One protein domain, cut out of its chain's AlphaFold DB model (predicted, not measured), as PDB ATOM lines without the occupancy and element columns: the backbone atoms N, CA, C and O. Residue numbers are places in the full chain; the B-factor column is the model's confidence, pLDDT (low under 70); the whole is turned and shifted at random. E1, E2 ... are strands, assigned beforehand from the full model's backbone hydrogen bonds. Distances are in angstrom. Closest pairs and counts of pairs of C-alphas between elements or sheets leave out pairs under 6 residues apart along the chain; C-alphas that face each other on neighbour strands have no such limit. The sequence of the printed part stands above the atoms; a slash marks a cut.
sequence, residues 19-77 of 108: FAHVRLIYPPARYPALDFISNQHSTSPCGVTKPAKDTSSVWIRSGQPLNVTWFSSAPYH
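What this domain is: This is residues 19 to 77 of the 108 residues of an uncharacterized protein of Anisakis simplex (UniProt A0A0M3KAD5). With little regular structure, this is a wide, loose loop, residues 27 to 68, closed along one side by a small ribbon of two strands, E1 and E2. The printed part has 59 residues, of which 9 are in named elements: no named helix, and E1 then E2 in an antiparallel sheet, class all strand. It is loose, with a radius of gyration of the C-alphas of 13.0 A, and only just flat, spanning 34 by 27 by 15 A.

How they stand to each other: Look first at E1, residues 22 to 26, then at its antiparallel neighbour E2, residues 69 to 72; this hairpin's directions differ by 155 degrees. You will find N 25 and O 69 2.8 A apart, within hydrogen-bond range, and the facing C-alphas of Leu 24 and Trp 70 at 4.2 A.

Where its parts are: Find C-alpha 22 at (18.161, 5.148, 25.857); from there E1 runs 12.3 A to Tyr 26. E2 runs 10.1 A from Thr 69 to C-alpha 72 at (17.693, 3.722, 30.197).

The domain as a whole: The farthest C-alphas, Gln 40 and Gly 63, are 37.0 A apart. The printed part has no cut; the link E1 to E2 is long, 42 residues. Residues 19 and 56 have pLDDT under 70.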
ATOM      1  N   PHE A  19      18.974  -4.312  21.262       64.56
ATOM      2  CA  PHE A  19      18.130  -3.154  21.530       64.56
ATOM      3  C   PHE A  19      18.678  -2.456  22.769       64.56
ATOM      4  O   PHE A  19      18.443  -2.916  23.880       64.56
ATOM      5  N   ALA A  20      19.443  -1.382  22.582       71.19
ATOM      6  CA  ALA A  20      19.789  -0.492  23.680       71.19
ATOM      7  C   ALA A  20      18.685   0.559  23.805       71.19
ATOM      8  O   ALA A  20      18.453   1.325  22.866       71.19
ATOM      9  N   HIS A  21      17.999   0.572  24.950       85.06
ATOM     10  CA  HIS A  21      16.961   1.558  25.213       85.06
ATOM     11  C   HIS A  21      17.552   2.751  25.967       85.06
ATOM     12  O   HIS A  21      17.877   2.644  27.153       85.06
ATOM     13  N   VAL A  22      17.702   3.883  25.288       87.56
ATOM     14  CA  VAL A  22      18.161   5.148  25.857       87.56
ATOM     15  C   VAL A  22      17.369   6.310  25.262       87.56
ATOM     16  O   VAL A  22      17.219   6.425  24.048       87.56
ATOM     17  N   ARG A  23      16.880   7.207  26.120       89.81
ATOM     18  CA  ARG A  23      16.272   8.479  25.698       89.81
ATOM     19  C   ARG A  23      16.713   9.626  26.587       89.81
ATOM     20  O   ARG A  23      16.776   9.475  27.806       89.81
ATOM     21  N   LEU A  24      16.937  10.795  25.998       91.56
ATOM     22  CA  LEU A  24      17.179  12.012  26.769       91.56
ATOM     23  C   LEU A  24      15.893  12.465  27.476       91.56
ATOM     24  O   LEU A  24      14.831  12.571  26.860       91.56
ATOM     25  N   ILE A  25      16.015  12.742  28.772       93.25
ATOM     26  CA  ILE A  25      14.984  13.377  29.598       93.25
ATOM     27  C   ILE A  25      15.219  14.889  29.626       93.25
ATOM     28  O   ILE A  25      14.277  15.659  29.442       93.25
ATOM     29  N   TYR A  26      16.473  15.315  29.800       92.81
ATOM     30  CA  TYR A  26      16.865  16.717  29.703       92.81
ATOM     31  C   TYR A  26      18.254  16.877  29.048       92.81
ATOM     32  O   TYR A  26      19.196  16.221  29.497       92.81
ATOM     33  N   PRO A  27      18.410  17.770  28.048       91.81
ATOM     34  CA  PRO A  27      17.313  18.402  27.311       91.81
ATOM     35  C   PRO A  27      16.413  17.325  26.670       91.81
ATOM     36  O   PRO A  27      16.897  16.235  26.370       91.81
ATOM     37  N   PRO A  28      15.100  17.567  26.530       91.44
ATOM     38  CA  PRO A  28      14.172  16.547  26.059       91.44
ATOM     39  C   PRO A  28      14.546  16.075  24.649       91.44
ATOM     40  O   PRO A  28      14.911  16.883  23.793       91.44
ATOM     41  N   ALA A  29      14.445  14.765  24.404       90.69
ATOM     42  CA  ALA A  29      14.654  14.195  23.075       90.69
ATOM     43  C   ALA A  29      13.671  14.781  22.042       90.69
ATOM     44  O   ALA A  29      12.553  15.186  22.377       90.69
ATOM     45  N   ARG A  30      14.079  14.796  20.766       89.38
ATOM     46  CA  ARG A  30      13.211  15.208  19.649       89.38
ATOM     47  C   ARG A  30      11.949  14.340  19.615       89.38
ATOM     48  O   ARG A  30      12.004  13.160  19.946       89.38
ATOM     49  N   TYR A  31      10.822  14.917  19.203       87.00
ATOM     50  CA  TYR A  31       9.584  14.159  19.031       87.00
ATOM     51  C   TYR A  31       9.579  13.407  17.683       87.00
ATOM     52  O   TYR A  31       9.932  14.010  16.670       87.00
ATOM     53  N   PRO A  32       9.126  12.140  17.632       87.88
ATOM     54  CA  PRO A  32       8.749  11.305  18.773       87.88
ATOM     55  C   PRO A  32       9.975  10.912  19.607       87.88
ATOM     56  O   PRO A  32      11.006  10.544  19.055       87.88
ATOM     57  N   ALA A  33       9.849  10.980  20.938       87.62
ATOM     58  CA  ALA A  33      10.934  10.690  21.878       87.62
ATOM     59  C   ALA A  33      11.164   9.175  22.003       87.62
ATOM     60  O   ALA A  33      10.857   8.568  23.034       87.62
ATOM     61  N   LEU A  34      11.646   8.574  20.912       85.88
ATOM     62  CA  LEU A  34      11.983   7.159  20.831       85.88
ATOM     63  C   LEU A  34      13.095   6.849  21.829       85.88
ATOM     64  O   LEU A  34      14.052   7.610  21.967       85.88
ATOM     65  N   ASP A  35      12.956   5.727  22.523       82.31
ATOM     66  CA  ASP A  35      13.996   5.199  23.396       82.31
ATOM     67  C   ASP A  35      14.869   4.158  22.703       82.31
ATOM     68  O   ASP A  35      15.806   3.682  23.312       82.31
ATOM     69  N   PHE A  36      14.627   3.834  21.433       80.38
ATOM     70  CA  PHE A  36      15.508   2.997  20.626       80.38
ATOM     71  C   PHE A  36      15.645   3.574  19.216       80.38
ATOM     72  O   PHE A  36      14.733   4.207  18.683       80.38
ATOM     73  N   ILE A  37      16.791   3.318  18.592       76.25
ATOM     74  CA  ILE A  37      17.113   3.731  17.225       76.25
ATOM     75  C   ILE A  37      17.374   2.455  16.423       76.25
ATOM     76  O   ILE A  37      18.215   1.646  16.809       76.25
ATOM     77  N   SER A  38      16.640   2.238  15.326       76.62
ATOM     78  CA  SER A  38      16.884   1.101  14.429       76.62
ATOM     79  C   SER A  38      17.558   1.563  13.140       76.62
ATOM     80  O   SER A  38      17.135   2.542  12.528       76.62
ATOM     81  N   ASN A  39      18.570   0.834  12.668       71.94
ATOM     82  CA  ASN A  39      19.300   1.195  11.442       71.94
ATOM     83  C   ASN A  39      18.403   1.296  10.191       71.94
ATOM     84  O   ASN A  39      18.784   1.931   9.217       71.94
ATOM     85  N   GLN A  40      17.228   0.657  10.204       76.06
ATOM     86  CA  GLN A  40      16.298   0.632   9.071       76.06
ATOM     87  C   GLN A  40      15.264   1.763   9.092       76.06
ATOM     88  O   GLN A  40      14.767   2.140   8.035       76.06
ATOM     89  N   HIS A  41      14.910   2.284  10.270       76.38
ATOM     90  CA  HIS A  41      13.799   3.236  10.424       76.38
ATOM     91  C   HIS A  41      14.214   4.557  11.069       76.38
ATOM     92  O   HIS A  41      13.359   5.387  11.369       76.38
ATOM     93  N   SER A  42      15.510   4.750  11.296       84.25
ATOM     94  CA  SER A  42      16.045   5.942  11.933       84.25
ATOM     95  C   SER A  42      16.997   6.681  10.999       84.25
ATOM     96  O   SER A  42      17.691   6.078  10.179       84.25
ATOM     97  N   THR A  43      17.015   8.005  11.106       83.81
ATOM     98  CA  THR A  43      17.906   8.857  10.311       83.81
ATOM     99  C   THR A  43      18.974   9.460  11.212       83.81
ATOM    100  O   THR A  43      18.669  10.025  12.262       83.81
ATOM    101  N   SER A  44      20.235   9.337  10.800       85.50
ATOM    102  CA  SER A  44      21.355  10.014  11.458       85.50
ATOM    103  C   SER A  44      21.144  11.540  11.455       85.50
ATOM    104  O   SER A  44      20.573  12.054  10.492       85.50
ATOM    105  N   PRO A  45      21.584  12.285  12.486       88.75
ATOM    106  CA  PRO A  45      22.289  11.812  13.686       88.75
ATOM    107  C   PRO A  45      21.380  11.497  14.883       88.75
ATOM    108  O   PRO A  45      21.804  10.809  15.805       88.75
ATOM    109  N   CYS A  46      20.136  11.984  14.901       87.75
ATOM    110  CA  CYS A  46      19.281  11.936  16.098       87.75
ATOM    111  C   CYS A  46      18.176  10.869  16.056       87.75
ATOM    112  O   CYS A  46      17.291  10.873  16.908       87.75
ATOM    113  N   GLY A  47      18.166  10.001  15.049       88.38
ATOM    114  CA  GLY A  47      17.204   8.912  14.880       88.38
ATOM    115  C   GLY A  47      15.812   9.327  14.386       88.38
ATOM    116  O   GLY A  47      15.104   8.498  13.823       88.38
ATOM    117  N   VAL A  48      15.436  10.601  14.526       88.31
ATOM    118  CA  VAL A  48      14.179  11.189  14.034       88.31
ATOM    119  C   VAL A  48      14.438  12.492  13.274       88.31
ATOM    120  O   VAL A  48      15.470  13.146  13.464       88.31
ATOM    121  N   THR A  49      13.480  12.892  12.432       88.44
ATOM    122  CA  THR A  49      13.557  14.116  11.623       88.44
ATOM    123  C   THR A  49      13.818  15.346  12.489       88.44
ATOM    124  O   THR A  49      13.208  15.535  13.544       88.44
ATOM    125  N   LYS A  50      14.734  16.207  12.033       88.38
ATOM    126  CA  LYS A  50      14.999  17.495  12.677       88.38
ATOM    127  C   LYS A  50      13.725  18.354  12.635       88.38
ATOM    128  O   LYS A  50      13.155  18.522  11.557       88.38
ATOM    129  N   PRO A  51      13.250  18.873  13.779       86.94
ATOM    130  CA  PRO A  51      12.094  19.757  13.795       86.94
ATOM    131  C   PRO A  51      12.415  21.059  13.057       86.94
ATOM    132  O   PRO A  51      13.576  21.462  12.960       86.94
ATOM    133  N   ALA A  52      11.374  21.737  12.568       85.75
ATOM    134  CA  ALA A  52      11.525  23.100  12.083       85.75
ATOM    135  C   ALA A  52      12.099  23.993  13.195       85.75
ATOM    136  O   ALA A  52      11.851  23.767  14.386       85.75
ATOM    137  N   LYS A  53      12.878  24.998  12.786       78.50
ATOM    138  CA  LYS A  53      13.450  25.986  13.701       78.50
ATOM    139  C   LYS A  53      12.327  26.574  14.569       78.50
ATOM    140  O   LYS A  53      11.243  26.851  14.067       78.50
ATOM    141  N   ASP A  54      12.591  26.684  15.870       72.50
ATOM    142  CA  ASP A  54      11.712  27.264  16.901       72.50
ATOM    143  C   ASP A  54      10.502  26.431  17.369       72.50
ATOM    144  O   ASP A  54       9.814  26.838  18.305       72.50
ATOM    145  N   THR A  55      10.263  25.233  16.828       75.25
ATOM    146  CA  THR A  55       9.104  24.412  17.247       75.25
ATOM    147  C   THR A  55       9.338  23.634  18.548       75.25
ATOM    148  O   THR A  55       8.395  23.351  19.284       75.25
ATOM    149  N   SER A  56      10.583  23.259  18.852       68.06
ATOM    150  CA  SER A  56      10.906  22.419  20.017       68.06
ATOM    151  C   SER A  56      12.339  22.642  20.508       68.06
ATOM    152  O   SER A  56      13.143  21.709  20.567       68.06
ATOM    153  N   SER A  57      12.676  23.895  20.813       76.75
ATOM    154  CA  SER A  57      14.004  24.283  21.295       76.75
ATOM    155  C   SER A  57      13.986  24.561  22.797       76.75
ATOM    156  O   SER A  57      13.128  25.289  23.293       76.75
ATOM    157  N   VAL A  58      14.965  24.016  23.522       84.50
ATOM    158  CA  VAL A  58      15.290  24.450  24.887       84.50
ATOM    159  C   VAL A  58      16.435  25.449  24.811       84.50
ATOM    160  O   VAL A  58      17.460  25.182  24.190       84.50
ATOM    161  N   TRP A  59      16.266  26.597  25.461       85.81
ATOM    162  CA  TRP A  59      17.292  27.633  25.522       85.81
ATOM    163  C   TRP A  59      18.282  27.330  26.647       85.81
ATOM    164  O   TRP A  59      17.910  27.307  27.819       85.81
ATOM    165  N   ILE A  60      19.546  27.107  26.288       87.12
ATOM    166  CA  ILE A  60      20.640  26.834  27.226       87.12
ATOM    167  C   ILE A  60      21.632  27.994  27.157       87.12
ATOM    168  O   ILE A  60      22.014  28.445  26.077       87.12
ATOM    169  N   ARG A  61      22.057  28.496  28.319       89.12
ATOM    170  CA  ARG A  61      23.044  29.574  28.394       89.12
ATOM    171  C   ARG A  61      24.444  29.022  28.130       89.12
ATOM    172  O   ARG A  61      24.905  28.141  28.850       89.12
ATOM    173  N   SER A  62      25.129  29.583  27.136       88.69
ATOM    174  CA  SER A  62      26.515  29.220  26.830       88.69
ATOM    175  C   SER A  62      27.452  29.478  28.020       88.69
ATOM    176  O   SER A  62      27.271  30.442  28.770       88.69
ATOM    177  N   GLY A  63      28.442  28.599  28.192       87.69
ATOM    178  CA  GLY A  63      29.450  28.685  29.253       87.69
ATOM    179  C   GLY A  63      28.937  28.351  30.656       87.69
ATOM    180  O   GLY A  63      29.621  28.645  31.635       87.69
ATOM    181  N   GLN A  64      27.735  27.790  30.790       89.50
ATOM    182  CA  GLN A  64      27.215  27.296  32.065       89.50
ATOM    183  C   GLN A  64      27.223  25.765  32.106       89.50
ATOM    184  O   GLN A  64      27.060  25.136  31.059       89.50
ATOM    185  N   PRO A  65      27.389  25.155  33.295       89.38
ATOM    186  CA  PRO A  65      27.237  23.715  33.451       89.38
ATOM    187  C   PRO A  65      25.853  23.252  32.981       89.38
ATOM    188  O   PRO A  65      24.837  23.847  33.349       89.38
ATOM    189  N   LEU A  66      25.817  22.184  32.183       88.44
ATOM    190  CA  LEU A  66      24.590  21.570  31.687       88.44
ATOM    191  C   LEU A  66      24.402  20.200  32.342       88.44
ATOM    192  O   LEU A  66      25.192  19.286  32.119       88.44
ATOM    193  N   ASN A  67      23.324  20.045  33.109       92.38
ATOM    194  CA  ASN A  67      22.955  18.756  33.686       92.38
ATOM    195  C   ASN A  67      22.172  17.938  32.663       92.38
ATOM    196  O   ASN A  67      20.965  18.115  32.532       92.38
ATOM    197  N   VAL A  68      22.847  17.043  31.950       92.12
ATOM    198  CA  VAL A  68      22.195  16.128  31.007       92.12
ATOM    199  C   VAL A  68      21.645  14.924  31.767       92.12
ATOM    200  O   VAL A  68      22.350  14.311  32.564       92.12
ATOM    201  N   THR A  69      20.382  14.576  31.527       93.88
ATOM    202  CA  THR A  69      19.744  13.393  32.117       93.88
ATOM    203  C   THR A  69      19.093  12.553  31.032       93.88
ATOM    204  O   THR A  69      18.487  13.070  30.092       93.88
ATOM    205  N   TRP A  70      19.200  11.239  31.169       92.12
ATOM    206  CA  TRP A  70      18.586  10.270  30.275       92.12
ATOM    207  C   TRP A  70      17.943   9.151  31.080       92.12
ATOM    208  O   TRP A  70      18.269   8.913  32.242       92.12
ATOM    209  N   PHE A  71      17.009   8.467  30.440       90.81
ATOM    210  CA  PHE A  71      16.431   7.235  30.933       90.81
ATOM    211  C   PHE A  71      16.995   6.077  30.122       90.81
ATOM    212  O   PHE A  71      17.061   6.159  28.894       90.81
ATOM    213  N   SER A  72      17.360   5.000  30.810       87.62
ATOM    214  CA  SER A  72      17.693   3.722  30.197       87.62
ATOM    215  C   SER A  72      16.993   2.611  30.968       87.62
ATOM    216  O   SER A  72      17.003   2.620  32.198       87.62
ATOM    217  N   SER A  73      16.330   1.698  30.257       82.75
ATOM    218  CA  SER A  73      15.547   0.629  30.893       82.75
ATOM    219  C   SER A  73      16.429  -0.441  31.534       82.75
ATOM    220  O   SER A  73      16.040  -1.036  32.537       82.75
ATOM    221  N   ALA A  74      17.614  -0.667  30.970       77.62
ATOM    222  CA  ALA A  74      18.620  -1.575  31.486       77.62
ATOM    223  C   ALA A  74      20.015  -1.057  31.108       77.62
ATOM    224  O   ALA A  74      20.183  -0.509  30.018       77.62
ATOM    225  N   PRO A  75      21.029  -1.235  31.970       75.62
ATOM    226  CA  PRO A  75      22.406  -0.982  31.584       75.62
ATOM    227  C   PRO A  75      22.821  -2.008  30.523       75.62
ATOM    228  O   PRO A  75      22.798  -3.214  30.765       75.62
ATOM    229  N   TYR A  76      23.186  -1.524  29.339       76.00
ATOM    230  CA  TYR A  76      23.761  -2.341  28.273       76.00
ATOM    231  C   TYR A  76      25.281  -2.166  28.248       76.00
ATOM    232  O   TYR A  76      25.792  -1.111  28.621       76.00
ATOM    233  N   HIS A  77      25.997  -3.191  27.776       79.12
ATOM    234  CA  HIS A  77      27.431  -3.084  27.507       79.12
ATOM    235  C   HIS A  77      27.710  -1.972  26.492       79.12
ATOM    236  O   HIS A  77      27.019  -1.865  25.476       79.12
TER     237      HIS A  77